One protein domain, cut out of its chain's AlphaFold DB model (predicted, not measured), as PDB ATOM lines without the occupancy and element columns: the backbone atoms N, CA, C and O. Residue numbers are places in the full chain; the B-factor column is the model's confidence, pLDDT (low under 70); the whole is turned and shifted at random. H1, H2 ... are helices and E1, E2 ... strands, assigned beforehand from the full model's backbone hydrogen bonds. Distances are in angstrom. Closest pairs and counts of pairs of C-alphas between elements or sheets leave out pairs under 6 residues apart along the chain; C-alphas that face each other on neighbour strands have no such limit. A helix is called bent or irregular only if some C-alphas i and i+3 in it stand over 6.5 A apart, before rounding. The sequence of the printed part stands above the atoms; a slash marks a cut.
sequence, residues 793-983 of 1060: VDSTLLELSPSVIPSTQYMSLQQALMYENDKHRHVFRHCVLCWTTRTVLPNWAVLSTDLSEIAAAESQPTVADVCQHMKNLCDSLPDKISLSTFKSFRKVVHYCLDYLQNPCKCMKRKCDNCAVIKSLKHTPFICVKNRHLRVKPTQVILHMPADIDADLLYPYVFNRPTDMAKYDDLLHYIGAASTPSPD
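Overview. This is residues 793 to 983 of the 1060 residues of the protein "SACS" of Bugula neritina (UniProt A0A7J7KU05). This is a long, loose body whose middle is three helices roughly side by side, H4, H5 and H6, with H5 running against the other two. H2 packs across H4 and H5 on one side; on the other side lie H8, which packs on H6 by its last residues, and the small strand hairpin E1 and E2. Looping chain with few named elements makes both ends: residues 799 to 826, residues 835 to 848 and H3 at one, residues 936 to 949 and H7 at the other. The printed part has 191 residues, with eight named helices and two named strands in the order H1 H2 H3 H4 H5 H6 E1 E2 H7 H8; the one sheet, E1 - E2, is antiparallel, and the class is mostly helix, though under half of the residues, 85, are in named elements. The whole is loose, with a radius of gyration of the C-alphas of 19.9 A, and elongated, spanning 66 by 38 by 25 A.

Arrangement. H1, residues 795 to 798, touches no helix but is near H5, residues 883 to 901. H2, residues 827 to 834, touches residues 865 to 869 of H4, which spans residues 863 to 875; the closest C-alphas, those of Leu 833 and Val 866, are 5.7 A apart, and the lines are only just about perpendicular at 71 degrees. H2 only just touches H5, with 3 pairs of C-alphas within 8 A, the closest those of Leu 833 and Cys 896 at 7.1 A. H3, residues 849 to 855, touches no helix. H4 is the hub, touching three helices. H4 and H5 form a helical hairpin at a shallow tilt of 23 degrees, opposite ways, with the closest C-alphas, those of Val 866 and Cys 896, 7.0 A apart. H6, residues 912 to 922, touches residues 863 to 867 of H4 at a shallow tilt of 14 degrees, the same way, with the closest C-alphas, those of Val 863 and Asn 913, 6.7 A apart. E1, residues 926 to 928, and E2, residues 933 to 935, form an antiparallel hairpin, with N 935 and O 926 at 2.8 A and N 928 and O 933 at 3.1 A, within hydrogen-bond range. The closest C-alphas of H5 and E1, those of Arg 890 and Cys 927, are 7.3 A apart. H7, residues 950 to 953, touches no helix. Residues 940 to 941 pair in parallel with residues 958 to 959. H8, residues 962 to 974, touches H6 with residues 973 to 974 alone; the closest C-alphas, those of Lys 921 and Ile 974, are 5.1 A apart. In H3, H4 and H5 every O i to N i+4 pair is within hydrogen-bond range; in H2 it is 3 of 4, in H6 4 of 7, and in H8 4 of 9, beside 7 of 10 O i to N i+3 pairs; H1 and H7 are too short for an O i to N i+4 pair.

Along the chain. H1 begins at C-alpha 795, (47.593, 4.540, 34.856). From first to last C-alpha H2 measures 11.6 A, H4 18.5 A and H6 18.3 A. H5, the longest helix, measures 26.3 A and begins at C-alpha 883, (55.024, -10.819, 28.727). H8 measures 17.8 A and ends at C-alpha 974, (45.511, -6.152, 4.842). H6 and H8 are irregular: C-alphas 919 and 922 are 7.5 A apart, and C-alphas 966 and 969 are 7.9 A apart.

Size, cuts and confidence. The two C-alphas farthest apart, those of Tyr 810 and Asp 947, are 68.2 A from each other. The printed part has no cut. The links H1 to H2, H2 to H3 and E2 to H7 are long. The mean pLDDT of the printed part is 72.7; 69 residues are under 70, among them residues 815 to 831 and 903 to 910.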
ATOM      1  N   VAL A 793      41.302   7.770  32.852       60.84
ATOM      2  CA  VAL A 793      42.064   6.673  32.192       60.84
ATOM      3  C   VAL A 793      43.027   5.988  33.165       60.84
ATOM      4  O   VAL A 793      43.703   6.654  33.943       60.84
ATOM      5  N   ASP A 794      43.087   4.651  33.103       61.06
ATOM      6  CA  ASP A 794      43.918   3.792  33.963       61.06
ATOM      7  C   ASP A 794      45.424   4.061  33.764       61.06
ATOM      8  O   ASP A 794      45.911   4.178  32.633       61.06
ATOM      9  N   SER A 795      46.182   4.129  34.859       61.38
ATOM     10  CA  SER A 795      47.593   4.540  34.856       61.38
ATOM     11  C   SER A 795      48.483   3.598  34.036       61.38
ATOM     12  O   SER A 795      49.402   4.050  33.359       61.38
ATOM     13  N   THR A 796      48.148   2.305  33.999       62.22
ATOM     14  CA  THR A 796      48.868   1.275  33.223       62.22
ATOM     15  C   THR A 796      48.718   1.416  31.702       62.22
ATOM     16  O   THR A 796      49.533   0.889  30.946       62.22
ATOM     17  N   LEU A 797      47.689   2.127  31.225       69.94
ATOM     18  CA  LEU A 797      47.507   2.443  29.802       69.94
ATOM     19  C   LEU A 797      48.251   3.721  29.412       69.94
ATOM     20  O   LEU A 797      48.759   3.812  28.296       69.94
ATOM     21  N   LEU A 798      48.383   4.667  30.345       68.81
ATOM     22  CA  LEU A 798      49.240   5.839  30.168       68.81
ATOM     23  C   LEU A 798      50.729   5.449  30.077       68.81
ATOM     24  O   LEU A 798      51.487   6.155  29.416       68.81
ATOM     25  N   GLU A 799      51.132   4.291  30.629       64.69
ATOM     26  CA  GLU A 799      52.459   3.688  30.395       64.69
ATOM     27  C   GLU A 799      52.673   3.230  28.938       64.69
ATOM     28  O   GLU A 799      53.817   3.164  28.488       64.69
ATOM     29  N   LEU A 800      51.604   2.921  28.184       68.50
ATOM     30  CA  LEU A 800      51.703   2.628  26.746       68.50
ATOM     31  C   LEU A 800      51.868   3.919  25.916       68.50
ATOM     32  O   LEU A 800      52.573   3.869  24.910       68.50
ATOM     33  N   SER A 801      51.219   5.040  26.307       72.00
ATOM     34  CA  SER A 801      51.377   6.403  25.727       72.00
ATOM     35  C   SER A 801      50.623   7.524  26.524       72.00
ATOM     36  O   SER A 801      49.470   7.292  26.892       72.00
ATOM     37  N   PRO A 802      51.167   8.761  26.716       66.38
ATOM     38  CA  PRO A 802      50.542   9.902  27.457       66.38
ATOM     39  C   PRO A 802      49.504  10.792  26.681       66.38
ATOM     40  O   PRO A 802      49.399  10.664  25.462       66.38
ATOM     41  N   SER A 803      48.745  11.692  27.373       64.62
ATOM     42  CA  SER A 803      47.646  12.596  26.859       64.62
ATOM     43  C   SER A 803      47.997  14.120  26.819       64.62
ATOM     44  O   SER A 803      49.017  14.508  27.377       64.62
ATOM     45  N   VAL A 804      47.189  14.997  26.171       58.81
ATOM     46  CA  VAL A 804      47.611  16.324  25.609       58.81
ATOM     47  C   VAL A 804      46.990  17.652  26.212       58.81
ATOM     48  O   VAL A 804      47.430  18.714  25.788       58.81
ATOM     49  N   ILE A 805      46.046  17.721  27.195       58.41
ATOM     50  CA  ILE A 805      45.256  18.979  27.545       58.41
ATOM     51  C   ILE A 805      45.454  19.579  29.007       58.41
ATOM     52  O   ILE A 805      45.556  18.771  29.927       58.41
ATOM     53  N   PRO A 806      45.468  20.936  29.278       53.41
ATOM     54  CA  PRO A 806      45.706  21.607  30.613       53.41
ATOM     55  C   PRO A 806      44.454  22.021  31.488       53.41
ATOM     56  O   PRO A 806      43.347  22.043  30.968       53.41
ATOM     57  N   SER A 807      44.603  22.404  32.789       55.62
ATOM     58  CA  SER A 807      43.571  22.425  33.897       55.62
ATOM     59  C   SER A 807      42.922  23.780  34.381       55.62
ATOM     60  O   SER A 807      43.668  24.687  34.755       55.62
ATOM     61  N   THR A 808      41.574  23.896  34.546       57.38
ATOM     62  CA  THR A 808      40.792  25.017  35.208       57.38
ATOM     63  C   THR A 808      39.609  24.514  36.099       57.38
ATOM     64  O   THR A 808      39.126  23.433  35.833       57.38
ATOM     65  N   GLN A 809      39.082  25.245  37.117       66.56
ATOM     66  CA  GLN A 809      38.099  24.695  38.113       66.56
ATOM     67  C   GLN A 809      36.619  24.555  37.660       66.56
ATOM     68  O   GLN A 809      35.982  23.569  38.022       66.56
ATOM     69  N   TYR A 810      36.063  25.502  36.889       72.50
ATOM     70  CA  TYR A 810      34.708  25.400  36.306       72.50
ATOM     71  C   TYR A 810      34.781  25.479  34.778       72.50
ATOM     72  O   TYR A 810      35.544  26.285  34.235       72.50
ATOM     73  N   MET A 811      33.980  24.673  34.082       70.81
ATOM     74  CA  MET A 811      33.911  24.606  32.624       70.81
ATOM     75  C   MET A 811      32.584  25.115  32.060       70.81
ATOM     76  O   MET A 811      31.565  25.179  32.744       70.81
ATOM     77  N   SER A 812      32.623  25.486  30.783       77.06
ATOM     78  CA  SER A 812      31.441  25.742  29.959       77.06
ATOM     79  C   SER A 812      31.023  24.476  29.218       77.06
ATOM     80  O   SER A 812      31.833  23.575  29.006       77.06
ATOM     81  N   LEU A 813      29.786  24.451  28.734       72.94
ATOM     82  CA  LEU A 813      29.247  23.325  27.965       72.94
ATOM     83  C   LEU A 813      29.744  23.246  26.508       72.94
ATOM     84  O   LEU A 813      29.472  22.268  25.822       72.94
ATOM     85  N   GLN A 814      30.479  24.247  26.028       72.88
ATOM     86  CA  GLN A 814      30.828  24.401  24.613       72.88
ATOM     87  C   GLN A 814      31.917  23.410  24.121       72.88
ATOM     88  O   GLN A 814      32.986  23.332  24.725       72.88
ATOM     89  N   GLN A 815      31.682  22.709  22.995       63.91
ATOM     90  CA  GLN A 815      32.644  21.857  22.241       63.91
ATOM     91  C   GLN A 815      33.284  20.645  22.962       63.91
ATOM     92  O   GLN A 815      34.304  20.117  22.513       63.91
ATOM     93  N   ALA A 816      32.716  20.159  24.061       68.81
ATOM     94  CA  ALA A 816      33.252  18.994  24.774       68.81
ATOM     95  C   ALA A 816      32.761  17.649  24.180       68.81
ATOM     96  O   ALA A 816      31.676  17.599  23.605       68.81
ATOM     97  N   LEU A 817      33.518  16.541  24.315       69.62
ATOM     98  CA  LEU A 817      32.954  15.210  24.023       69.62
ATOM     99  C   LEU A 817      31.971  14.825  25.121       69.62
ATOM    100  O   LEU A 817      32.303  14.841  26.309       69.62
ATOM    101  N   MET A 818      30.782  14.422  24.704       64.25
ATOM    102  CA  MET A 818      29.782  13.846  25.583       64.25
ATOM    103  C   MET A 818      30.031  12.356  25.760       64.25
ATOM    104  O   MET A 818      30.425  11.644  24.832       64.25
ATOM    105  N   TYR A 819      29.743  11.865  26.959       62.69
ATOM    106  CA  TYR A 819      29.579  10.438  27.149       62.69
ATOM    107  C   TYR A 819      28.323   9.970  26.416       62.69
ATOM    108  O   TYR A 819      27.226  10.474  26.648       62.69
ATOM    109  N   GLU A 820      28.479   8.980  25.542       56.03
ATOM    110  CA  GLU A 820      27.339   8.285  24.959       56.03
ATOM    111  C   GLU A 820      26.730   7.382  26.048       56.03
ATOM    112  O   GLU A 820      27.381   6.465  26.554       56.03
ATOM    113  N   ASN A 821      25.501   7.704  26.461       51.41
ATOM    114  CA  ASN A 821      24.855   7.191  27.677       51.41
ATOM    115  C   ASN A 821      24.430   5.708  27.603       51.41
ATOM    116  O   ASN A 821      23.927   5.150  28.577       51.41
ATOM    117  N   ASP A 822      24.664   5.035  26.475       51.84
ATOM    118  CA  ASP A 822      24.210   3.666  26.262       51.84
ATOM    119  C   ASP A 822      25.321   2.633  26.478       51.84
ATOM    120  O   ASP A 822      26.154   2.342  25.618       51.84
ATOM    121  N   LYS A 823      25.223   1.988  27.650       45.56
ATOM    122  CA  LYS A 823      25.998   0.843  28.158       45.56
ATOM    123  C   LYS A 823      27.385   1.227  28.682       45.56
ATOM    124  O   LYS A 823      28.373   1.250  27.950       45.56
ATOM    125  N   HIS A 824      27.496   1.284  30.013       43.97
ATOM    126  CA  HIS A 824      28.730   1.381  30.817       43.97
ATOM    127  C   HIS A 824      29.875   0.395  30.463       43.97
ATOM    128  O   HIS A 824      30.953   0.466  31.042       43.97
ATOM    129  N   ARG A 825      29.700  -0.514  29.492       46.41
ATOM    130  CA  ARG A 825      30.769  -1.351  28.917       46.41
ATOM    131  C   ARG A 825      31.505  -0.721  27.724       46.41
ATOM    132  O   ARG A 825      32.569  -1.225  27.366       46.41
ATOM    133  N   HIS A 826      30.982   0.347  27.114       50.62
ATOM    134  CA  HIS A 826      31.593   1.021  25.954       50.62
ATOM    135  C   HIS A 826      32.289   2.347  26.304       50.62
ATOM    136  O   HIS A 826      33.165   2.777  25.559       50.62
ATOM    137  N   VAL A 827      32.004   2.920  27.479       48.97
ATOM    138  CA  VAL A 827      32.601   4.177  27.976       48.97
ATOM    139  C   VAL A 827      34.125   4.085  28.094       48.97
ATOM    140  O   VAL A 827      34.849   4.949  27.604       48.97
ATOM    141  N   PHE A 828      34.630   2.970  28.631       52.84
ATOM    142  CA  PHE A 828      36.069   2.703  28.634       52.84
ATOM    143  C   PHE A 828      36.624   2.506  27.223       52.84
ATOM    144  O   PHE A 828      37.778   2.823  26.988       52.84
ATOM    145  N   ARG A 829      35.835   2.010  26.260       58.88
ATOM    146  CA  ARG A 829      36.336   1.731  24.911       58.88
ATOM    147  C   ARG A 829      36.573   3.004  24.112       58.88
ATOM    148  O   ARG A 829      37.617   3.078  23.495       58.88
ATOM    149  N   HIS A 830      35.685   4.001  24.131       65.88
ATOM    150  CA  HIS A 830      35.902   5.223  23.334       65.88
ATOM    151  C   HIS A 830      37.090   6.029  23.855       65.88
ATOM    152  O   HIS A 830      37.945   6.423  23.068       65.88
ATOM    153  N   CYS A 831      37.223   6.151  25.179       69.62
ATOM    154  CA  CYS A 831      38.414   6.748  25.772       69.62
ATOM    155  C   CYS A 831      39.679   5.923  25.445       69.62
ATOM    156  O   CYS A 831      40.662   6.481  24.967       69.62
ATOM    157  N   VAL A 832      39.637   4.581  25.553       72.44
ATOM    158  CA  VAL A 832      40.736   3.671  25.139       72.44
ATOM    159  C   VAL A 832      41.010   3.705  23.622       72.44
ATOM    160  O   VAL A 832      42.058   3.271  23.174       72.44
ATOM    161  N   LEU A 833      40.113   4.226  22.790       75.75
ATOM    162  CA  LEU A 833      40.344   4.337  21.347       75.75
ATOM    163  C   LEU A 833      41.035   5.656  20.961       75.75
ATOM    164  O   LEU A 833      41.599   5.726  19.869       75.75
ATOM    165  N   CYS A 834      40.987   6.693  21.814       78.38
ATOM    166  CA  CYS A 834      41.408   8.045  21.435       78.38
ATOM    167  C   CYS A 834      41.982   8.919  22.574       78.38
ATOM    168  O   CYS A 834      42.094  10.134  22.392       78.38
ATOM    169  N   TRP A 835      42.377   8.365  23.732       77.75
ATOM    170  CA  TRP A 835      42.870   9.154  24.889       77.75
ATOM    171  C   TRP A 835      44.080  10.042  24.573       77.75
ATOM    172  O   TRP A 835      44.358  11.021  25.267       77.75
ATOM    173  N   THR A 836      44.795   9.720  23.502       75.19
ATOM    174  CA  THR A 836      45.897  10.518  22.980       75.19
ATOM    175  C   THR A 836      45.424  11.713  22.123       75.19
ATOM    176  O   THR A 836      46.275  12.341  21.502       75.19
ATOM    177  N   THR A 837      44.109  12.032  22.037       75.19
ATOM    178  CA  THR A 837      43.551  13.004  21.053       75.19
ATOM    179  C   THR A 837      42.421  14.004  21.478       75.19
ATOM    180  O   THR A 837      42.390  15.060  20.849       75.19
ATOM    181  N   ARG A 838      41.520  13.804  22.482       72.31
ATOM    182  CA  ARG A 838      40.404  14.763  22.855       72.31
ATOM    183  C   ARG A 838      39.930  14.740  24.360       72.31
ATOM    184  O   ARG A 838      40.191  13.740  25.025       72.31
ATOM    185  N   THR A 839      39.218  15.783  24.884       69.88
ATOM    186  CA  THR A 839      38.616  15.919  26.268       69.88
ATOM    187  C   THR A 839      37.124  15.566  26.380       69.88
ATOM    188  O   THR A 839      36.364  15.823  25.452       69.88
ATOM    189  N   VAL A 840      36.679  15.097  27.559       69.56
ATOM    190  CA  VAL A 840      35.324  14.551  27.805       69.56
ATOM    191  C   VAL A 840      34.624  15.243  29.000       69.56
ATOM    192  O   VAL A 840      35.283  15.479  30.010       69.56
ATOM    193  N   LEU A 841      33.321  15.570  28.892       70.75
ATOM    194  CA  LEU A 841      32.472  16.129  29.977       70.75
ATOM    195  C   LEU A 841      32.399  15.198  31.195       70.75
ATOM    196  O   LEU A 841      32.544  13.998  31.003       70.75
ATOM    197  N   PRO A 842      32.106  15.683  32.420       69.25
ATOM    198  CA  PRO A 842      31.772  14.814  33.547       69.25
ATOM    199  C   PRO A 842      30.555  13.936  33.242       69.25
ATOM    200  O   PRO A 842      29.630  14.340  32.540       69.25
ATOM    201  N   ASN A 843      30.530  12.734  33.811       64.38
ATOM    202  CA  ASN A 843      29.458  11.759  33.586       64.38
ATOM    203  C   ASN A 843      28.058  12.255  33.998       64.38
ATOM    204  O   ASN A 843      27.071  11.798  33.429       64.38
ATOM    205  N   TRP A 844      27.963  13.169  34.965       70.31
ATOM    206  CA  TRP A 844      26.695  13.715  35.446       70.31
ATOM    207  C   TRP A 844      26.167  14.875  34.591       70.31
ATOM    208  O   TRP A 844      24.977  15.176  34.650       70.31
ATOM    209  N   ALA A 845      27.022  15.527  33.799       69.19
ATOM    210  CA  ALA A 845      26.671  16.697  32.997       69.19
ATOM    211  C   ALA A 845      26.050  16.270  31.656       69.19
ATOM    212  O   ALA A 845      26.623  16.462  30.583       69.19
ATOM    213  N   VAL A 846      24.877  15.641  31.731       67.06
ATOM    214  CA  VAL A 846      24.122  15.177  30.563       67.06
ATOM    215  C   VAL A 846      23.298  16.331  30.000       67.06
ATOM    216  O   VAL A 846      22.541  16.976  30.721       67.06
ATOM    217  N   LEU A 847      23.436  16.579  28.701       69.62
ATOM    218  CA  LEU A 847      22.686  17.617  27.998       69.62
ATOM    219  C   LEU A 847      21.497  17.021  27.250       69.62
ATOM    220  O   LEU A 847      21.609  15.950  26.652       69.62
ATOM    221  N   SER A 848      20.376  17.745  27.247       67.88
ATOM    222  CA  SER A 848      19.274  17.485  26.317       67.88
ATOM    223  C   SER A 848      19.718  17.750  24.872       67.88
ATOM    224  O   SER A 848      20.691  18.470  24.645       67.88
ATOM    225  N   THR A 849      19.014  17.191  23.881       64.31
ATOM    226  CA  THR A 849      19.321  17.386  22.449       64.31
ATOM    227  C   THR A 849      19.435  18.863  22.094       64.31
ATOM    228  O   THR A 849      20.420  19.283  21.492       64.31
ATOM    229  N   ASP A 850      18.493  19.665  22.582       65.62
ATOM    230  CA  ASP A 850      18.405  21.091  22.283       65.62
ATOM    231  C   ASP A 850      19.574  21.865  22.906       65.62
ATOM    232  O   ASP A 850      20.182  22.715  22.255       65.62
ATOM    233  N   LEU A 851      19.954  21.530  24.146       71.00
ATOM    234  CA  LEU A 851      21.127  22.114  24.799       71.00
ATOM    235  C   LEU A 851      22.439  21.624  24.168       71.00
ATOM    236  O   LEU A 851      23.384  22.403  24.066       71.00
ATOM    237  N   SER A 852      22.503  20.374  23.699       66.81
ATOM    238  CA  SER A 852      23.682  19.795  23.041       66.81
ATOM    239  C   SER A 852      23.941  20.392  21.654       66.81
ATOM    240  O   SER A 852      25.092  20.657  21.312       66.81
ATOM    241  N   GLU A 853      22.885  20.692  20.888       69.88
ATOM    242  CA  GLU A 853      22.982  21.402  19.609       69.88
ATOM    243  C   GLU A 853      23.427  22.851  19.816       69.88
ATOM    244  O   GLU A 853      24.297  23.343  19.095       69.88
ATOM    245  N   ILE A 854      22.875  23.528  20.830       71.00
ATOM    246  CA  ILE A 854      23.267  24.899  21.186       71.00
ATOM    247  C   ILE A 854      24.726  24.943  21.689       71.00
ATOM    248  O   ILE A 854      25.415  25.937  21.457       71.00
ATOM    249  N   ALA A 855      25.219  23.868  22.318       67.38
ATOM    250  CA  ALA A 855      26.573  23.763  22.872       67.38
ATOM    251  C   ALA A 855      27.632  23.124  21.934       67.38
ATOM    252  O   ALA A 855      28.831  23.255  22.193       67.38
ATOM    253  N   ALA A 856      27.225  22.476  20.835       65.94
ATOM    254  CA  ALA A 856      28.077  21.806  19.839       65.94
ATOM    255  C   ALA A 856      28.998  20.684  20.387       65.94
ATOM    256  O   ALA A 856      30.205  20.700  20.148       65.94
ATOM    257  N   ALA A 857      28.444  19.707  21.109       67.81
ATOM    258  CA  ALA A 857      29.179  18.582  21.713       67.81
ATOM    259  C   ALA A 857      29.013  17.241  20.934       67.81
ATOM    260  O   ALA A 857      27.907  16.915  20.514       67.81
ATOM    261  N   GLU A 858      30.090  16.451  20.724       68.56
ATOM    262  CA  GLU A 858      30.109  15.200  19.903       68.56
ATOM    263  C   GLU A 858      30.172  13.895  20.745       68.56
ATOM    264  O   GLU A 858      30.661  13.930  21.873       68.56
ATOM    265  N   SER A 859      29.740  12.732  20.204       64.25
ATOM    266  CA  SER A 859      29.589  11.457  20.959       64.25
ATOM    267  C   SER A 859      30.579  10.299  20.660       64.25
ATOM    268  O   SER A 859      30.728   9.412  21.506       64.25
ATOM    269  N   GLN A 860      31.287  10.259  19.514       67.25
ATOM    270  CA  GLN A 860      32.216   9.157  19.153       67.25
ATOM    271  C   GLN A 860      33.533   9.617  18.490       67.25
ATOM    272  O   GLN A 860      33.540  10.633  17.794       67.25
ATOM    273  N   PRO A 861      34.643   8.853  18.640       75.81
ATOM    274  CA  PRO A 861      35.888   9.095  17.907       75.81
ATOM    275  C   PRO A 861      35.825   8.579  16.459       75.81
ATOM    276  O   PRO A 861      35.114   7.620  16.147       75.81
ATOM    277  N   THR A 862      36.611   9.180  15.565       81.50
ATOM    278  CA  THR A 862      36.626   8.860  14.126       81.50
ATOM    279  C   THR A 862      37.619   7.734  13.766       81.50
ATOM    280  O   THR A 862      38.560   7.448  14.503       81.50
ATOM    281  N   VAL A 863      37.469   7.084  12.595       79.75
ATOM    282  CA  VAL A 863      38.384   6.006  12.121       79.75
ATOM    283  C   VAL A 863      39.833   6.491  11.976       79.75
ATOM    284  O   VAL A 863      40.771   5.717  12.193       79.75
ATOM    285  N   ALA A 864      40.014   7.766  11.626       80.25
ATOM    286  CA  ALA A 864      41.323   8.402  11.563       80.25
ATOM    287  C   ALA A 864      41.964   8.484  12.958       80.25
ATOM    288  O   ALA A 864      43.126   8.090  13.093       80.25
ATOM    289  N   ASP A 865      41.189   8.878  13.981       80.12
ATOM    290  CA  ASP A 865      41.646   8.925  15.377       80.12
ATOM    291  C   ASP A 865      42.157   7.543  15.827       80.12
ATOM    292  O   ASP A 865      43.255   7.434  16.376       80.12
ATOM    293  N   VAL A 866      41.435   6.460  15.496       83.25
ATOM    294  CA  VAL A 866      41.787   5.081  15.904       83.25
ATOM    295  C   VAL A 866      42.980   4.498  15.133       83.25
ATOM    296  O   VAL A 866      43.852   3.852  15.719       83.25
ATOM    297  N   CYS A 867      43.062   4.694  13.814       81.75
ATOM    298  CA  CYS A 867      44.207   4.198  13.040       81.75
ATOM    299  C   CYS A 867      45.499   4.932  13.412       81.75
ATOM    300  O   CYS A 867      46.567   4.314  13.454       81.75
ATOM    301  N   GLN A 868      45.407   6.235  13.700       83.19
ATOM    302  CA  GLN A 868      46.537   6.998  14.212       83.19
ATOM    303  C   GLN A 868      46.919   6.524  15.616       83.19
ATOM    304  O   GLN A 868      48.102   6.332  15.888       83.19
ATOM    305  N   HIS A 869      45.932   6.222  16.462       85.25
ATOM    306  CA  HIS A 869      46.162   5.606  17.762       85.25
ATOM    307  C   HIS A 869      46.947   4.278  17.651       85.25
ATOM    308  O   HIS A 869      47.959   4.118  18.328       85.25
ATOM    309  N   MET A 870      46.597   3.360  16.732       83.44
ATOM    310  CA  MET A 870      47.343   2.097  16.531       83.44
ATOM    311  C   MET A 870      48.799   2.290  16.083       83.44
ATOM    312  O   MET A 870      49.669   1.516  16.494       83.44
ATOM    313  N   LYS A 871      49.069   3.287  15.233       83.56
ATOM    314  CA  LYS A 871      50.435   3.625  14.799       83.56
ATOM    315  C   LYS A 871      51.246   4.181  15.965       83.56
ATOM    316  O   LYS A 871      52.299   3.628  16.263       83.56
ATOM    317  N   ASN A 872      50.680   5.151  16.694       83.44
ATOM    318  CA  ASN A 872      51.290   5.715  17.901       83.44
ATOM    319  C   ASN A 872      51.650   4.607  18.913       83.44
ATOM    320  O   ASN A 872      52.725   4.642  19.508       83.44
ATOM    321  N   LEU A 873      50.799   3.582  19.056       83.31
ATOM    322  CA  LEU A 873      51.067   2.428  19.920       83.31
ATOM    323  C   LEU A 873      52.187   1.505  19.404       83.31
ATOM    324  O   LEU A 873      52.995   1.036  20.203       83.31
ATOM    325  N   CYS A 874      52.229   1.184  18.103       78.00
ATOM    326  CA  CYS A 874      53.247   0.278  17.549       78.00
ATOM    327  C   CYS A 874      54.642   0.912  17.537       78.00
ATOM    328  O   CYS A 874      55.608   0.215  17.853       78.00
ATOM    329  N   ASP A 875      54.716   2.204  17.204       81.06
ATOM    330  CA  ASP A 875      55.961   2.972  17.110       81.06
ATOM    331  C   ASP A 875      56.582   3.222  18.493       81.06
ATOM    332  O   ASP A 875      57.802   3.272  18.629       81.06
ATOM    333  N   SER A 876      55.755   3.287  19.542       79.50
ATOM    334  CA  SER A 876      56.217   3.458  20.926       79.50
ATOM    335  C   SER A 876      56.817   2.175  21.549       79.50
ATOM    336  O   SER A 876      57.254   2.216  22.699       79.50
ATOM    337  N   LEU A 877      56.856   1.027  20.841       80.06
ATOM    338  CA  LEU A 877      57.238  -0.290  21.400       80.06
ATOM    339  C   LEU A 877      58.376  -1.019  20.627       80.06
ATOM    340  O   LEU A 877      58.302  -1.119  19.400       80.06
ATOM    341  N   PRO A 878      59.363  -1.651  21.312       70.88
ATOM    342  CA  PRO A 878      60.489  -2.385  20.691       70.88
ATOM    343  C   PRO A 878      60.132  -3.796  20.154       70.88
ATOM    344  O   PRO A 878      59.090  -4.351  20.490       70.88
ATOM    345  N   ASP A 879      60.997  -4.421  19.332       64.88
ATOM    346  CA  ASP A 879      60.708  -5.683  18.600       64.88
ATOM    347  C   ASP A 879      60.509  -6.943  19.464       64.88
ATOM    348  O   ASP A 879      59.679  -7.793  19.131       64.88
ATOM    349  N   LYS A 880      61.227  -7.068  20.587       66.25
ATOM    350  CA  LYS A 880      60.962  -8.079  21.625       66.25
ATOM    351  C   LYS A 880      60.388  -7.376  22.850       66.25
ATOM    352  O   LYS A 880      61.047  -6.515  23.425       66.25
ATOM    353  N   ILE A 881      59.181  -7.762  23.262       73.38
ATOM    354  CA  ILE A 881      58.464  -7.157  24.395       73.38
ATOM    355  C   ILE A 881      58.272  -8.136  25.553       73.38
ATOM    356  O   ILE A 881      58.233  -9.353  25.366       73.38
ATOM    357  N   SER A 882      58.140  -7.584  26.764       74.88
ATOM    358  CA  SER A 882      57.855  -8.346  27.981       74.88
ATOM    359  C   SER A 882      56.478  -9.019  27.914       74.88
ATOM    360  O   SER A 882      55.585  -8.603  27.171       74.88
ATOM    361  N   LEU A 883      56.268 -10.049  28.735       74.75
ATOM    362  CA  LEU A 883      55.024 -10.819  28.727       74.75
ATOM    363  C   LEU A 883      53.792  -9.990  29.151       74.75
ATOM    364  O   LEU A 883      52.691 -10.246  28.661       74.75
ATOM    365  N   SER A 884      53.947  -9.017  30.057       74.19
ATOM    366  CA  SER A 884      52.854  -8.151  30.530       74.19
ATOM    367  C   SER A 884      52.472  -7.113  29.478       74.19
ATOM    368  O   SER A 884      51.299  -7.020  29.112       74.19
ATOM    369  N   THR A 885      53.461  -6.422  28.906       77.06
ATOM    370  CA  THR A 885      53.257  -5.462  27.816       77.06
ATOM    371  C   THR A 885      52.675  -6.157  26.588       77.06
ATOM    372  O   THR A 885      51.728  -5.654  25.993       77.06
ATOM    373  N   PHE A 886      53.141  -7.369  26.262       78.56
ATOM    374  CA  PHE A 886      52.574  -8.183  25.184       78.56
ATOM    375  C   PHE A 886      51.089  -8.489  25.411       78.56
ATOM    376  O   PHE A 886      50.303  -8.419  24.468       78.56
ATOM    377  N   LYS A 887      50.671  -8.798  26.647       80.00
ATOM    378  CA  LYS A 887      49.258  -9.052  26.973       80.00
ATOM    379  C   LYS A 887      48.400  -7.789  26.842       80.00
ATOM    380  O   LYS A 887      47.326  -7.877  26.248       80.00
ATOM    381  N   SER A 888      48.848  -6.645  27.368       78.75
ATOM    382  CA  SER A 888      48.104  -5.375  27.288       78.75
ATOM    383  C   SER A 888      48.027  -4.856  25.855       78.75
ATOM    384  O   SER A 888      46.935  -4.569  25.371       78.75
ATOM    385  N   PHE A 889      49.148  -4.865  25.130       83.69
ATOM    386  CA  PHE A 889      49.192  -4.500  23.716       83.69
ATOM    387  C   PHE A 889      48.287  -5.404  22.877       83.69
ATOM    388  O   PHE A 889      47.459  -4.908  22.121       83.69
ATOM    389  N   ARG A 890      48.348  -6.732  23.068       79.94
ATOM    390  CA  ARG A 890      47.460  -7.674  22.369       79.94
ATOM    391  C   ARG A 890      45.985  -7.336  22.613       79.94
ATOM    392  O   ARG A 890      45.211  -7.354  21.664       79.94
ATOM    393  N   LYS A 891      45.588  -6.991  23.846       82.38
ATOM    394  CA  LYS A 891      44.203  -6.591  24.166       82.38
ATOM    395  C   LYS A 891      43.785  -5.306  23.447       82.38
ATOM    396  O   LYS A 891      42.716  -5.292  22.845       82.38
ATOM    397  N   VAL A 892      44.614  -4.261  23.482       82.12
ATOM    398  CA  VAL A 892      44.314  -2.984  22.811       82.12
ATOM    399  C   VAL A 892      44.251  -3.171  21.294       82.12
ATOM    400  O   VAL A 892      43.308  -2.698  20.666       82.12
ATOM    401  N   VAL A 893      45.164  -3.955  20.710       84.62
ATOM    402  CA  VAL A 893      45.130  -4.305  19.280       84.62
ATOM    403  C   VAL A 893      43.852  -5.059  18.928       84.62
ATOM    404  O   VAL A 893      43.236  -4.736  17.921       84.62
ATOM    405  N   HIS A 894      43.392  -6.004  19.753       83.94
ATOM    406  CA  HIS A 894      42.099  -6.654  19.523       83.94
ATOM    407  C   HIS A 894      40.927  -5.667  19.581       83.94
ATOM    408  O   HIS A 894      40.045  -5.768  18.735       83.94
ATOM    409  N   TYR A 895      40.921  -4.698  20.507       82.62
ATOM    410  CA  TYR A 895      39.878  -3.664  20.536       82.62
ATOM    411  C   TYR A 895      39.912  -2.770  19.300       82.62
ATOM    412  O   TYR A 895      38.858  -2.455  18.750       82.62
ATOM    413  N   CYS A 896      41.105  -2.419  18.827       84.38
ATOM    414  CA  CYS A 896      41.252  -1.647  17.605       84.38
ATOM    415  C   CYS A 896      40.823  -2.464  16.377       84.38
ATOM    416  O   CYS A 896      40.076  -1.954  15.556       84.38
ATOM    417  N   LEU A 897      41.213  -3.738  16.255       83.06
ATOM    418  CA  LEU A 897      40.797  -4.602  15.141       83.06
ATOM    419  C   LEU A 897      39.289  -4.882  15.160       83.06
ATOM    420  O   LEU A 897      38.663  -4.847  14.104       83.06
ATOM    421  N   ASP A 898      38.696  -5.097  16.337       82.25
ATOM    422  CA  ASP A 898      37.242  -5.225  16.492       82.25
ATOM    423  C   ASP A 898      36.530  -3.922  16.074       82.25
ATOM    424  O   ASP A 898      35.488  -3.981  15.417       82.25
ATOM    425  N   TYR A 899      37.095  -2.747  16.398       80.44
ATOM    426  CA  TYR A 899      36.580  -1.470  15.899       80.44
ATOM    427  C   TYR A 899      36.741  -1.382  14.381       80.44
ATOM    428  O   TYR A 899      35.757  -1.120  13.715       80.44
ATOM    429  N   LEU A 900      37.915  -1.676  13.808       80.44
ATOM    430  CA  LEU A 900      38.214  -1.521  12.376       80.44
ATOM    431  C   LEU A 900      37.538  -2.549  11.452       80.44
ATOM    432  O   LEU A 900      37.390  -2.279  10.260       80.44
ATOM    433  N   GLN A 901      37.087  -3.695  11.966       72.31
ATOM    434  CA  GLN A 901      36.361  -4.700  11.178       72.31
ATOM    435  C   GLN A 901      34.965  -4.217  10.737       72.31
ATOM    436  O   GLN A 901      34.454  -4.648   9.704       72.31
ATOM    437  N   ASN A 902      34.352  -3.308  11.497       70.38
ATOM    438  CA  ASN A 902      32.968  -2.868  11.310       70.38
ATOM    439  C   ASN A 902      32.745  -1.631  10.398       70.38
ATOM    440  O   ASN A 902      31.774  -1.650   9.636       70.38
ATOM    441  N   PRO A 903      33.585  -0.572  10.402       61.50
ATOM    442  CA  PRO A 903      33.294   0.700   9.741       61.50
ATOM    443  C   PRO A 903      33.429   0.673   8.214       61.50
ATOM    444  O   PRO A 903      32.940   1.597   7.568       61.50
ATOM    445  N   CYS A 904      34.010  -0.368   7.592       59.84
ATOM    446  CA  CYS A 904      33.749  -0.624   6.168       59.84
ATOM    447  C   CYS A 904      33.609  -2.106   5.818       59.84
ATOM    448  O   CYS A 904      34.588  -2.837   5.700       59.84
ATOM    449  N   LYS A 905      32.382  -2.518   5.481       59.59
ATOM    450  CA  LYS A 905      32.045  -3.850   4.931       59.59
ATOM    451  C   LYS A 905      32.497  -4.059   3.479       59.59
ATOM    452  O   LYS A 905      32.141  -5.029   2.822       59.59
ATOM    453  N   CYS A 906      33.240  -3.109   2.938       63.62
ATOM    454  CA  CYS A 906      33.458  -2.940   1.519       63.62
ATOM    455  C   CYS A 906      34.811  -3.494   1.039       63.62
ATOM    456  O   CYS A 906      35.266  -3.009   0.008       63.62
ATOM    457  N   MET A 907      35.428  -4.468   1.748       58.75
ATOM    458  CA  MET A 907      36.792  -5.072   1.624       58.75
ATOM    459  C   MET A 907      37.289  -5.491   0.213       58.75
ATOM    460  O   MET A 907      38.236  -6.254   0.055       58.75
ATOM    461  N   LYS A 908      36.677  -4.996  -0.857       58.03
ATOM    462  CA  LYS A 908      37.068  -5.128  -2.258       58.03
ATOM    463  C   LYS A 908      37.015  -3.787  -3.049       58.03
ATOM    464  O   LYS A 908      37.302  -3.809  -4.240       58.03
ATOM    465  N   ARG A 909      36.697  -2.615  -2.446       57.09
ATOM    466  CA  ARG A 909      36.613  -1.270  -3.106       57.09
ATOM    467  C   ARG A 909      37.491  -0.178  -2.438       57.09
ATOM    468  O   ARG A 909      37.777  -0.252  -1.249       57.09
ATOM    469  N   LYS A 910      37.920   0.849  -3.201       56.81
ATOM    470  CA  LYS A 910      38.744   2.000  -2.743       56.81
ATOM    471  C   LYS A 910      37.894   3.045  -1.973       56.81
ATOM    472  O   LYS A 910      37.372   3.953  -2.605       56.81
ATOM    473  N   CYS A 911      37.730   2.913  -0.651       71.69
ATOM    474  CA  CYS A 911      37.147   3.951   0.228       71.69
ATOM    475  C   CYS A 911      38.229   4.634   1.091       71.69
ATOM    476  O   CYS A 911      39.250   3.997   1.357       71.69
ATOM    477  N   ASP A 912      38.009   5.863   1.574       68.38
ATOM    478  CA  ASP A 912      39.015   6.602   2.368       68.38
ATOM    479  C   ASP A 912      39.401   5.846   3.646       68.38
ATOM    480  O   ASP A 912      40.578   5.562   3.870       68.38
ATOM    481  N   ASN A 913      38.421   5.348   4.406       74.00
ATOM    482  CA  ASN A 913      38.671   4.499   5.579       74.00
ATOM    483  C   ASN A 913      39.424   3.198   5.223       74.00
ATOM    484  O   ASN A 913      40.239   2.709   5.997       74.00
ATOM    485  N   CYS A 914      39.209   2.646   4.031       73.81
ATOM    486  CA  CYS A 914      39.843   1.419   3.550       73.81
ATOM    487  C   CYS A 914      41.295   1.643   3.149       73.81
ATOM    488  O   CYS A 914      42.118   0.736   3.293       73.81
ATOM    489  N   ALA A 915      41.589   2.826   2.605       75.31
ATOM    490  CA  ALA A 915      42.942   3.275   2.325       75.31
ATOM    491  C   ALA A 915      43.703   3.482   3.642       75.31
ATOM    492  O   ALA A 915      44.818   2.977   3.782       75.31
ATOM    493  N   VAL A 916      43.059   4.111   4.636       80.25
ATOM    494  CA  VAL A 916      43.615   4.278   5.985       80.25
ATOM    495  C   VAL A 916      43.869   2.911   6.649       80.25
ATOM    496  O   VAL A 916      44.970   2.693   7.151       80.25
ATOM    497  N   ILE A 917      42.949   1.942   6.557       81.06
ATOM    498  CA  ILE A 917      43.139   0.583   7.110       81.06
ATOM    499  C   ILE A 917      44.244  -0.195   6.372       81.06
ATOM    500  O   ILE A 917      45.090  -0.818   7.012       81.06
ATOM    501  N   LYS A 918      44.307  -0.134   5.030       76.31
ATOM    502  CA  LYS A 918      45.385  -0.778   4.247       76.31
ATOM    503  C   LYS A 918      46.776  -0.240   4.576       76.31
ATOM    504  O   LYS A 918      47.753  -0.958   4.365       76.31
ATOM    505  N   SER A 919      46.879   0.972   5.128       83.44
ATOM    506  CA  SER A 919      48.165   1.515   5.584       83.44
ATOM    507  C   SER A 919      48.827   0.664   6.682       83.44
ATOM    508  O   SER A 919      50.028   0.792   6.894       83.44
ATOM    509  N   LEU A 920      48.089  -0.266   7.307       83.75
ATOM    510  CA  LEU A 920      48.599  -1.206   8.309       83.75
ATOM    511  C   LEU A 920      49.327  -2.439   7.726       83.75
ATOM    512  O   LEU A 920      49.856  -3.240   8.493       83.75
ATOM    513  N   LYS A 921      49.397  -2.619   6.392       79.12
ATOM    514  CA  LYS A 921      49.985  -3.814   5.730       79.12
ATOM    515  C   LYS A 921      51.395  -4.184   6.205       79.12
ATOM    516  O   LYS A 921      51.726  -5.366   6.286       79.12
ATOM    517  N   HIS A 922      52.226  -3.190   6.501       80.81
ATOM    518  CA  HIS A 922      53.611  -3.388   6.937       80.81
ATOM    519  C   HIS A 922      53.819  -3.148   8.440       80.81
ATOM    520  O   HIS A 922      54.946  -3.283   8.916       80.81
ATOM    521  N   THR A 923      52.754  -2.834   9.185       84.19
ATOM    522  CA  THR A 923      52.802  -2.603  10.633       84.19
ATOM    523  C   THR A 923      52.846  -3.951  11.366       84.19
ATOM    524  O   THR A 923      51.942  -4.772  11.181       84.19
ATOM    525  N   PRO A 924      53.871  -4.228  12.193       83.88
ATOM    526  CA  PRO A 924      54.021  -5.509  12.875       83.88
ATOM    527  C   PRO A 924      53.107  -5.580  14.110       83.88
ATOM    528  O   PRO A 924      53.559  -5.488  15.248       83.88
ATOM    529  N   PHE A 925      51.796  -5.721  13.898       84.06
ATOM    530  CA  PHE A 925      50.819  -5.856  14.986       84.06
ATOM    531  C   PHE A 925      50.355  -7.308  15.218       84.06
ATOM    532  O   PHE A 925      49.655  -7.569  16.198       84.06
ATOM    533  N   ILE A 926      50.730  -8.271  14.356       82.81
ATOM    534  CA  ILE A 926      50.339  -9.681  14.518       82.81
ATOM    535  C   ILE A 926      51.273 -10.382  15.500       82.81
ATOM    536  O   ILE A 926      52.478 -10.462  15.294       82.81
ATOM    537  N   CYS A 927      50.703 -10.956  16.553       79.50
ATOM    538  CA  CYS A 927      51.456 -11.526  17.666       79.50
ATOM    539  C   CYS A 927      51.416 -13.072  17.663       79.50
ATOM    540  O   CYS A 927      50.399 -13.655  18.069       79.50
ATOM    541  N   VAL A 928      52.515 -13.744  17.281       74.94
ATOM    542  CA  VAL A 928      52.606 -15.223  17.174       74.94
ATOM    543  C   VAL A 928      52.999 -15.865  18.518       74.94
ATOM    544  O   VAL A 928      54.024 -15.528  19.114       74.94
ATOM    545  N   LYS A 929      52.155 -16.788  19.017       62.41
ATOM    546  CA  LYS A 929      52.124 -17.241  20.428       62.41
ATOM    547  C   LYS A 929      53.366 -17.991  20.913       62.41
ATOM    548  O   LYS A 929      53.785 -17.739  22.036       62.41
ATOM    549  N   ASN A 930      53.980 -18.854  20.105       60.41
ATOM    550  CA  ASN A 930      55.048 -19.727  20.613       60.41
ATOM    551  C   ASN A 930      56.412 -19.021  20.775       60.41
ATOM    552  O   ASN A 930      57.339 -19.640  21.286       60.41
ATOM    553  N   ARG A 931      56.561 -17.745  20.361       58.25
ATOM    554  CA  ARG A 931      57.864 -17.036  20.376       58.25
ATOM    555  C   ARG A 931      57.838 -15.538  20.770       58.25
ATOM    556  O   ARG A 931      58.874 -14.894  20.667       58.25
ATOM    557  N   HIS A 932      56.708 -14.966  21.218       70.56
ATOM    558  CA  HIS A 932      56.550 -13.525  21.564       70.56
ATOM    559  C   HIS A 932      57.015 -12.536  20.480       70.56
ATOM    560  O   HIS A 932      57.478 -11.436  20.775       70.56
ATOM    561  N   LEU A 933      56.879 -12.933  19.218       74.00
ATOM    562  CA  LEU A 933      57.294 -12.139  18.068       74.00
ATOM    563  C   LEU A 933      56.099 -11.384  17.480       74.00
ATOM    564  O   LEU A 933      54.997 -11.937  17.359       74.00
ATOM    565  N   ARG A 934      56.348 -10.125  17.109       79.50
ATOM    566  CA  ARG A 934      55.443  -9.297  16.315       79.50
ATOM    567  C   ARG A 934      55.823  -9.439  14.844       79.50
ATOM    568  O   ARG A 934      56.939  -9.098  14.463       79.50
ATOM    569  N   VAL A 935      54.919  -9.963  14.031       78.88
ATOM    570  CA  VAL A 935      55.139 -10.202  12.601       78.88
ATOM    571  C   VAL A 935      54.209  -9.344  11.761       78.88
ATOM    572  O   VAL A 935      53.174  -8.850  12.227       78.88
ATOM    573  N   LYS A 936      54.595  -9.156  10.502       84.75
ATOM    574  CA  LYS A 936      53.794  -8.413   9.534       84.75
ATOM    575  C   LYS A 936      52.676  -9.310   8.993       84.75
ATOM    576  O   LYS A 936      52.916 -10.502   8.787       84.75
ATOM    577  N   PRO A 937      51.501  -8.747   8.669       83.88
ATOM    578  CA  PRO A 937      50.431  -9.473   7.987       83.88
ATOM    579  C   PRO A 937      50.879 -10.282   6.762       83.88
ATOM    580  O   PRO A 937      50.415 -11.398   6.579       83.88
ATOM    581  N   THR A 938      51.834  -9.785   5.972       79.94
ATOM    582  CA  THR A 938      52.312 -10.456   4.749       79.94
ATOM    583  C   THR A 938      53.127 -11.734   4.973       79.94
ATOM    584  O   THR A 938      53.333 -12.476   4.024       79.94
ATOM    585  N   GLN A 939      53.611 -12.000   6.190       79.12
ATOM    586  CA  GLN A 939      54.415 -13.195   6.509       79.12
ATOM    587  C   GLN A 939      53.564 -14.358   7.043       79.12
ATOM    588  O   GLN A 939      54.098 -15.388   7.458       79.12
ATOM    589  N   VAL A 940      52.243 -14.176   7.087       83.25
ATOM    590  CA  VAL A 940      51.306 -15.114   7.699       83.25
ATOM    591  C   VAL A 940      50.491 -15.820   6.622       83.25
ATOM    592  O   VAL A 940      49.893 -15.166   5.765       83.25
ATOM    593  N   ILE A 941      50.434 -17.150   6.708       83.12
ATOM    594  CA  ILE A 941      49.541 -17.982   5.898       83.12
ATOM    595  C   ILE A 941      48.337 -18.392   6.729       83.12
ATOM    596  O   ILE A 941      48.476 -18.871   7.855       83.12
ATOM    597  N   LEU A 942      47.152 -18.186   6.158       81.62
ATOM    598  CA  LEU A 942      45.878 -18.415   6.830       81.62
ATOM    599  C   LEU A 942      45.531 -19.912   6.919       81.62
ATOM    600  O   LEU A 942      45.015 -20.339   7.950       81.62
ATOM    601  N   HIS A 943      45.834 -20.703   5.875       81.25
ATOM    602  CA  HIS A 943      45.544 -22.142   5.806       81.25
ATOM    603  C   HIS A 943      46.743 -22.942   5.260       81.25
ATOM    604  O   HIS A 943      47.048 -22.891   4.068       81.25
ATOM    605  N   MET A 944      47.414 -23.704   6.132       74.69
ATOM    606  CA  MET A 944      48.516 -24.609   5.764       74.69
ATOM    607  C   MET A 944      48.006 -26.046   5.515       74.69
ATOM    608  O   MET A 944      47.240 -26.543   6.344       74.69
ATOM    609  N   PRO A 945      48.408 -26.724   4.416       73.75
ATOM    610  CA  PRO A 945      48.046 -28.122   4.145       73.75
ATOM    611  C   PRO A 945      48.531 -29.090   5.238       73.75
ATOM    612  O   PRO A 945      49.629 -28.931   5.764       73.75
ATOM    613  N   ALA A 946      47.721 -30.102   5.579       70.12
ATOM    614  CA  ALA A 946      47.973 -31.010   6.709       70.12
ATOM    615  C   ALA A 946      49.151 -31.981   6.499       70.12
ATOM    616  O   ALA A 946      49.658 -32.561   7.456       70.12
ATOM    617  N   ASP A 947      49.566 -32.180   5.252       61.56
ATOM    618  CA  ASP A 947      50.698 -33.011   4.846       61.56
ATOM    619  C   ASP A 947      52.048 -32.274   4.916       61.56
ATOM    620  O   ASP A 947      53.095 -32.901   4.752       61.56
ATOM    621  N   ILE A 948      52.035 -30.967   5.199       71.56
ATOM    622  CA  ILE A 948      53.223 -30.118   5.290       71.56
ATOM    623  C   ILE A 948      53.426 -29.690   6.743       71.56
ATOM    624  O   ILE A 948      52.585 -29.011   7.332       71.56
ATOM    625  N   ASP A 949      54.578 -30.038   7.314       72.56
ATOM    626  CA  ASP A 949      54.954 -29.558   8.641       72.56
ATOM    627  C   ASP A 949      55.390 -28.085   8.564       72.56
ATOM    628  O   ASP A 949      56.471 -27.755   8.069       72.56
ATOM    629  N   ALA A 950      54.518 -27.182   9.024       69.75
ATOM    630  CA  ALA A 950      54.754 -25.742   8.994       69.75
ATOM    631  C   ALA A 950      55.949 -25.312   9.864       69.75
ATOM    632  O   ALA A 950      56.547 -24.272   9.580       69.75
ATOM    633  N   ASP A 951      56.327 -26.099  10.880       72.62
ATOM    634  CA  ASP A 951      57.477 -25.785  11.732       72.62
ATOM    635  C   ASP A 951      58.808 -25.925  10.976       72.62
ATOM    636  O   ASP A 951      59.777 -25.246  11.321       72.62
ATOM    637  N   LEU A 952      58.851 -26.721   9.897       70.69
ATOM    638  CA  LEU A 952      60.014 -26.810   9.011       70.69
ATOM    639  C   LEU A 952      60.174 -25.576   8.107       70.69
ATOM    640  O   LEU A 952      61.278 -25.314   7.658       70.69
ATOM    641  N   LEU A 953      59.126 -24.781   7.851       73.12
ATOM    642  CA  LEU A 953      59.212 -23.570   7.005       73.12
ATOM    643  C   LEU A 953      59.645 -22.310   7.779       73.12
ATOM    644  O   LEU A 953      59.723 -21.206   7.228       73.12
ATOM    645  N   TYR A 954      59.928 -22.469   9.069       71.81
ATOM    646  CA  TYR A 954      60.457 -21.420   9.926       71.81
ATOM    647  C   TYR A 954      61.895 -21.042   9.509       71.81
ATOM    648  O   TYR A 954      62.700 -21.947   9.294       71.81
ATOM    649  N   PRO A 955      62.285 -19.745   9.476       69.12
ATOM    650  CA  PRO A 955      61.580 -18.537   9.947       69.12
ATOM    651  C   PRO A 955      60.814 -17.725   8.887       69.12
ATOM    652  O   PRO A 955      60.349 -16.626   9.192       69.12
ATOM    653  N   TYR A 956      60.702 -18.199   7.651       76.94
ATOM    654  CA  TYR A 956      60.237 -17.368   6.531       76.94
ATOM    655  C   TYR A 956      58.722 -17.157   6.527       76.94
ATOM    656  O   TYR A 956      58.232 -16.097   6.138       76.94
ATOM    657  N   VAL A 957      57.982 -18.160   6.991       77.38
ATOM    658  CA  VAL A 957      56.524 -18.196   6.927       77.38
ATOM    659  C   VAL A 957      55.957 -18.644   8.263       77.38
ATOM    660  O   VAL A 957      56.436 -19.606   8.863       77.38
ATOM    661  N   PHE A 958      54.905 -17.964   8.717       79.06
ATOM    662  CA  PHE A 958      54.211 -18.302   9.954       79.06
ATOM    663  C   PHE A 958      52.784 -18.749   9.676       79.06
ATOM    664  O   PHE A 958      52.042 -18.100   8.939       79.06
ATOM    665  N   ASN A 959      52.367 -19.832  10.329       80.44
ATOM    666  CA  ASN A 959      50.958 -20.190  10.353       80.44
ATOM    667  C   ASN A 959      50.182 -19.181  11.216       80.44
ATOM    668  O   ASN A 959      50.673 -18.706  12.250       80.44
ATOM    669  N   ARG A 960      48.962 -18.850  10.800       82.06
ATOM    670  CA  ARG A 960      48.086 -17.927  11.517       82.06
ATOM    671  C   ARG A 960      47.860 -18.379  12.972       82.06
ATOM    672  O   ARG A 960      47.459 -19.518  13.213       82.06
ATOM    673  N   PRO A 961      47.986 -17.479  13.968       80.88
ATOM    674  CA  PRO A 961      47.581 -17.771  15.341       80.88
ATOM    675  C   PRO A 961      46.087 -18.104  15.446       80.88
ATOM    676  O   PRO A 961      45.238 -17.405  14.889       80.88
ATOM    677  N   THR A 962      45.746 -19.137  16.214       79.25
ATOM    678  CA  THR A 962      44.372 -19.656  16.306       79.25
ATOM    679  C   THR A 962      43.335 -18.611  16.726       79.25
ATOM    680  O   THR A 962      42.236 -18.604  16.184       79.25
ATOM    681  N   ASP A 963      43.680 -17.674  17.612       78.62
ATOM    682  CA  ASP A 963      42.778 -16.623  18.103       78.62
ATOM    683  C   ASP A 963      42.608 -15.434  17.148       78.62
ATOM    684  O   ASP A 963      41.761 -14.572  17.377       78.62
ATOM    685  N   MET A 964      43.381 -15.402  16.061       82.88
ATOM    686  CA  MET A 964      43.197 -14.439  14.979       82.88
ATOM    687  C   MET A 964      42.304 -14.962  13.847       82.88
ATOM    688  O   MET A 964      42.013 -14.191  12.944       82.88
ATOM    689  N   ALA A 965      41.800 -16.205  13.940       80.19
ATOM    690  CA  ALA A 965      40.904 -16.814  12.943       80.19
ATOM    691  C   ALA A 965      39.698 -15.932  12.589       80.19
ATOM    692  O   ALA A 965      39.262 -15.874  11.445       80.19
ATOM    693  N   LYS A 966      39.149 -15.220  13.585       82.75
ATOM    694  CA  LYS A 966      37.976 -14.351  13.396       82.75
ATOM    695  C   LYS A 966      38.239 -13.135  12.502       82.75
ATOM    696  O   LYS A 966      37.294 -12.458  12.106       82.75
ATOM    697  N   TYR A 967      39.504 -12.851  12.211       83.19
ATOM    698  CA  TYR A 967      39.923 -11.727  11.390       83.19
ATOM    699  C   TYR A 967      40.488 -12.168  10.040       83.19
ATOM    700  O   TYR A 967      41.086 -11.331   9.377       83.19
ATOM    701  N   ASP A 968      40.329 -13.426   9.616       83.06
ATOM    702  CA  ASP A 968      40.952 -13.940   8.384       83.06
ATOM    703  C   ASP A 968      40.610 -13.087   7.159       83.06
ATOM    704  O   ASP A 968      41.510 -12.751   6.395       83.06
ATOM    705  N   ASP A 969      39.365 -12.613   7.038       81.00
ATOM    706  CA  ASP A 969      38.956 -11.690   5.970       81.00
ATOM    707  C   ASP A 969      39.687 -10.335   6.045       81.00
ATOM    708  O   ASP A 969      40.192  -9.835   5.036       81.00
ATOM    709  N   LEU A 970      39.791  -9.748   7.248       82.12
ATOM    710  CA  LEU A 970      40.487  -8.476   7.487       82.12
ATOM    711  C   LEU A 970      41.997  -8.621   7.265       82.12
ATOM    712  O   LEU A 970      42.613  -7.765   6.638       82.12
ATOM    713  N   LEU A 971      42.597  -9.711   7.740       84.31
ATOM    714  CA  LEU A 971      44.022 -10.001   7.602       84.31
ATOM    715  C   LEU A 971      44.389 -10.317   6.153       84.31
ATOM    716  O   LEU A 971      45.399  -9.805   5.667       84.31
ATOM    717  N   HIS A 972      43.557 -11.077   5.441       79.62
ATOM    718  CA  HIS A 972      43.705 -11.292   4.005       79.62
ATOM    719  C   HIS A 972      43.634  -9.962   3.244       79.62
ATOM    720  O   HIS A 972      44.488  -9.681   2.405       79.62
ATOM    721  N   TYR A 973      42.678  -9.093   3.598       81.62
ATOM    722  CA  TYR A 973      42.537  -7.767   2.992       81.62
ATOM    723  C   TYR A 973      43.734  -6.839   3.263       81.62
ATOM    724  O   TYR A 973      44.131  -6.064   2.385       81.62
ATOM    725  N   ILE A 974      44.314  -6.911   4.464       81.75
ATOM    726  CA  ILE A 974      45.511  -6.152   4.842       81.75
ATOM    727  C   ILE A 974      46.752  -6.695   4.105       81.75
ATOM    728  O   ILE A 974      47.573  -5.896   3.653       81.75
ATOM    729  N   GLY A 975      46.876  -8.018   3.919       78.44
ATOM    730  CA  GLY A 975      47.905  -8.614   3.055       78.44
ATOM    731  C   GLY A 975      48.376 -10.047   3.358       78.44
ATOM    732  O   GLY A 975      49.414 -10.419   2.819       78.44
ATOM    733  N   ALA A 976      47.691 -10.829   4.202       83.62
ATOM    734  CA  ALA A 976      48.051 -12.223   4.520       83.62
ATOM    735  C   ALA A 976      47.631 -13.222   3.416       83.62
ATOM    736  O   ALA A 976      46.551 -13.090   2.836       83.62
ATOM    737  N   ALA A 977      48.448 -14.242   3.133       80.25
ATOM    738  CA  ALA A 977      48.197 -15.207   2.051       80.25
ATOM    739  C   ALA A 977      47.249 -16.348   2.479       80.25
ATOM    740  O   ALA A 977      47.359 -16.871   3.587       80.25
ATOM    741  N   SER A 978      46.312 -16.762   1.613       78.50
ATOM    742  CA  SER A 978      45.281 -17.759   1.963       78.50
ATOM    743  C   SER A 978      45.809 -19.196   2.049       78.50
ATOM    744  O   SER A 978      45.525 -19.866   3.039       78.50
ATOM    745  N   THR A 979      46.579 -19.647   1.055       77.75
ATOM    746  CA  THR A 979      47.244 -20.965   0.981       77.75
ATOM    747  C   THR A 979      48.657 -20.783   0.420       77.75
ATOM    748  O   THR A 979      48.878 -19.815  -0.316       77.75
ATOM    749  N   PRO A 980      49.622 -21.668   0.733       78.06
ATOM    750  CA  PRO A 980      50.975 -21.536   0.202       78.06
ATOM    751  C   PRO A 980      50.975 -21.679  -1.328       78.06
ATOM    752  O   PRO A 980      50.416 -22.632  -1.870       78.06
ATOM    753  N   SER A 981      51.554 -20.701  -2.029       74.94
ATOM    754  CA  SER A 981      51.641 -20.683  -3.494       74.94
ATOM    755  C   SER A 981      52.971 -21.275  -3.987       74.94
ATOM    756  O   SER A 981      53.946 -21.305  -3.233       74.94
ATOM    757  N   PRO A 982      53.065 -21.706  -5.261       69.25
ATOM    758  CA  PRO A 982      54.343 -22.093  -5.860       69.25
ATOM    759  C   PRO A 982      55.399 -20.983  -5.747       69.25
ATOM    760  O   PRO A 982      56.551 -21.275  -5.436       69.25
ATOM    761  N   ASP A 983      54.993 -19.718  -5.915       74.69
ATOM    762  CA  ASP A 983      55.879 -18.551  -5.798       74.69
ATOM    763  C   ASP A 983      56.472 -18.424  -4.396       74.69
ATOM    764  O   ASP A 983      57.658 -18.160  -4.246       74.69
TER     765      ASP A 983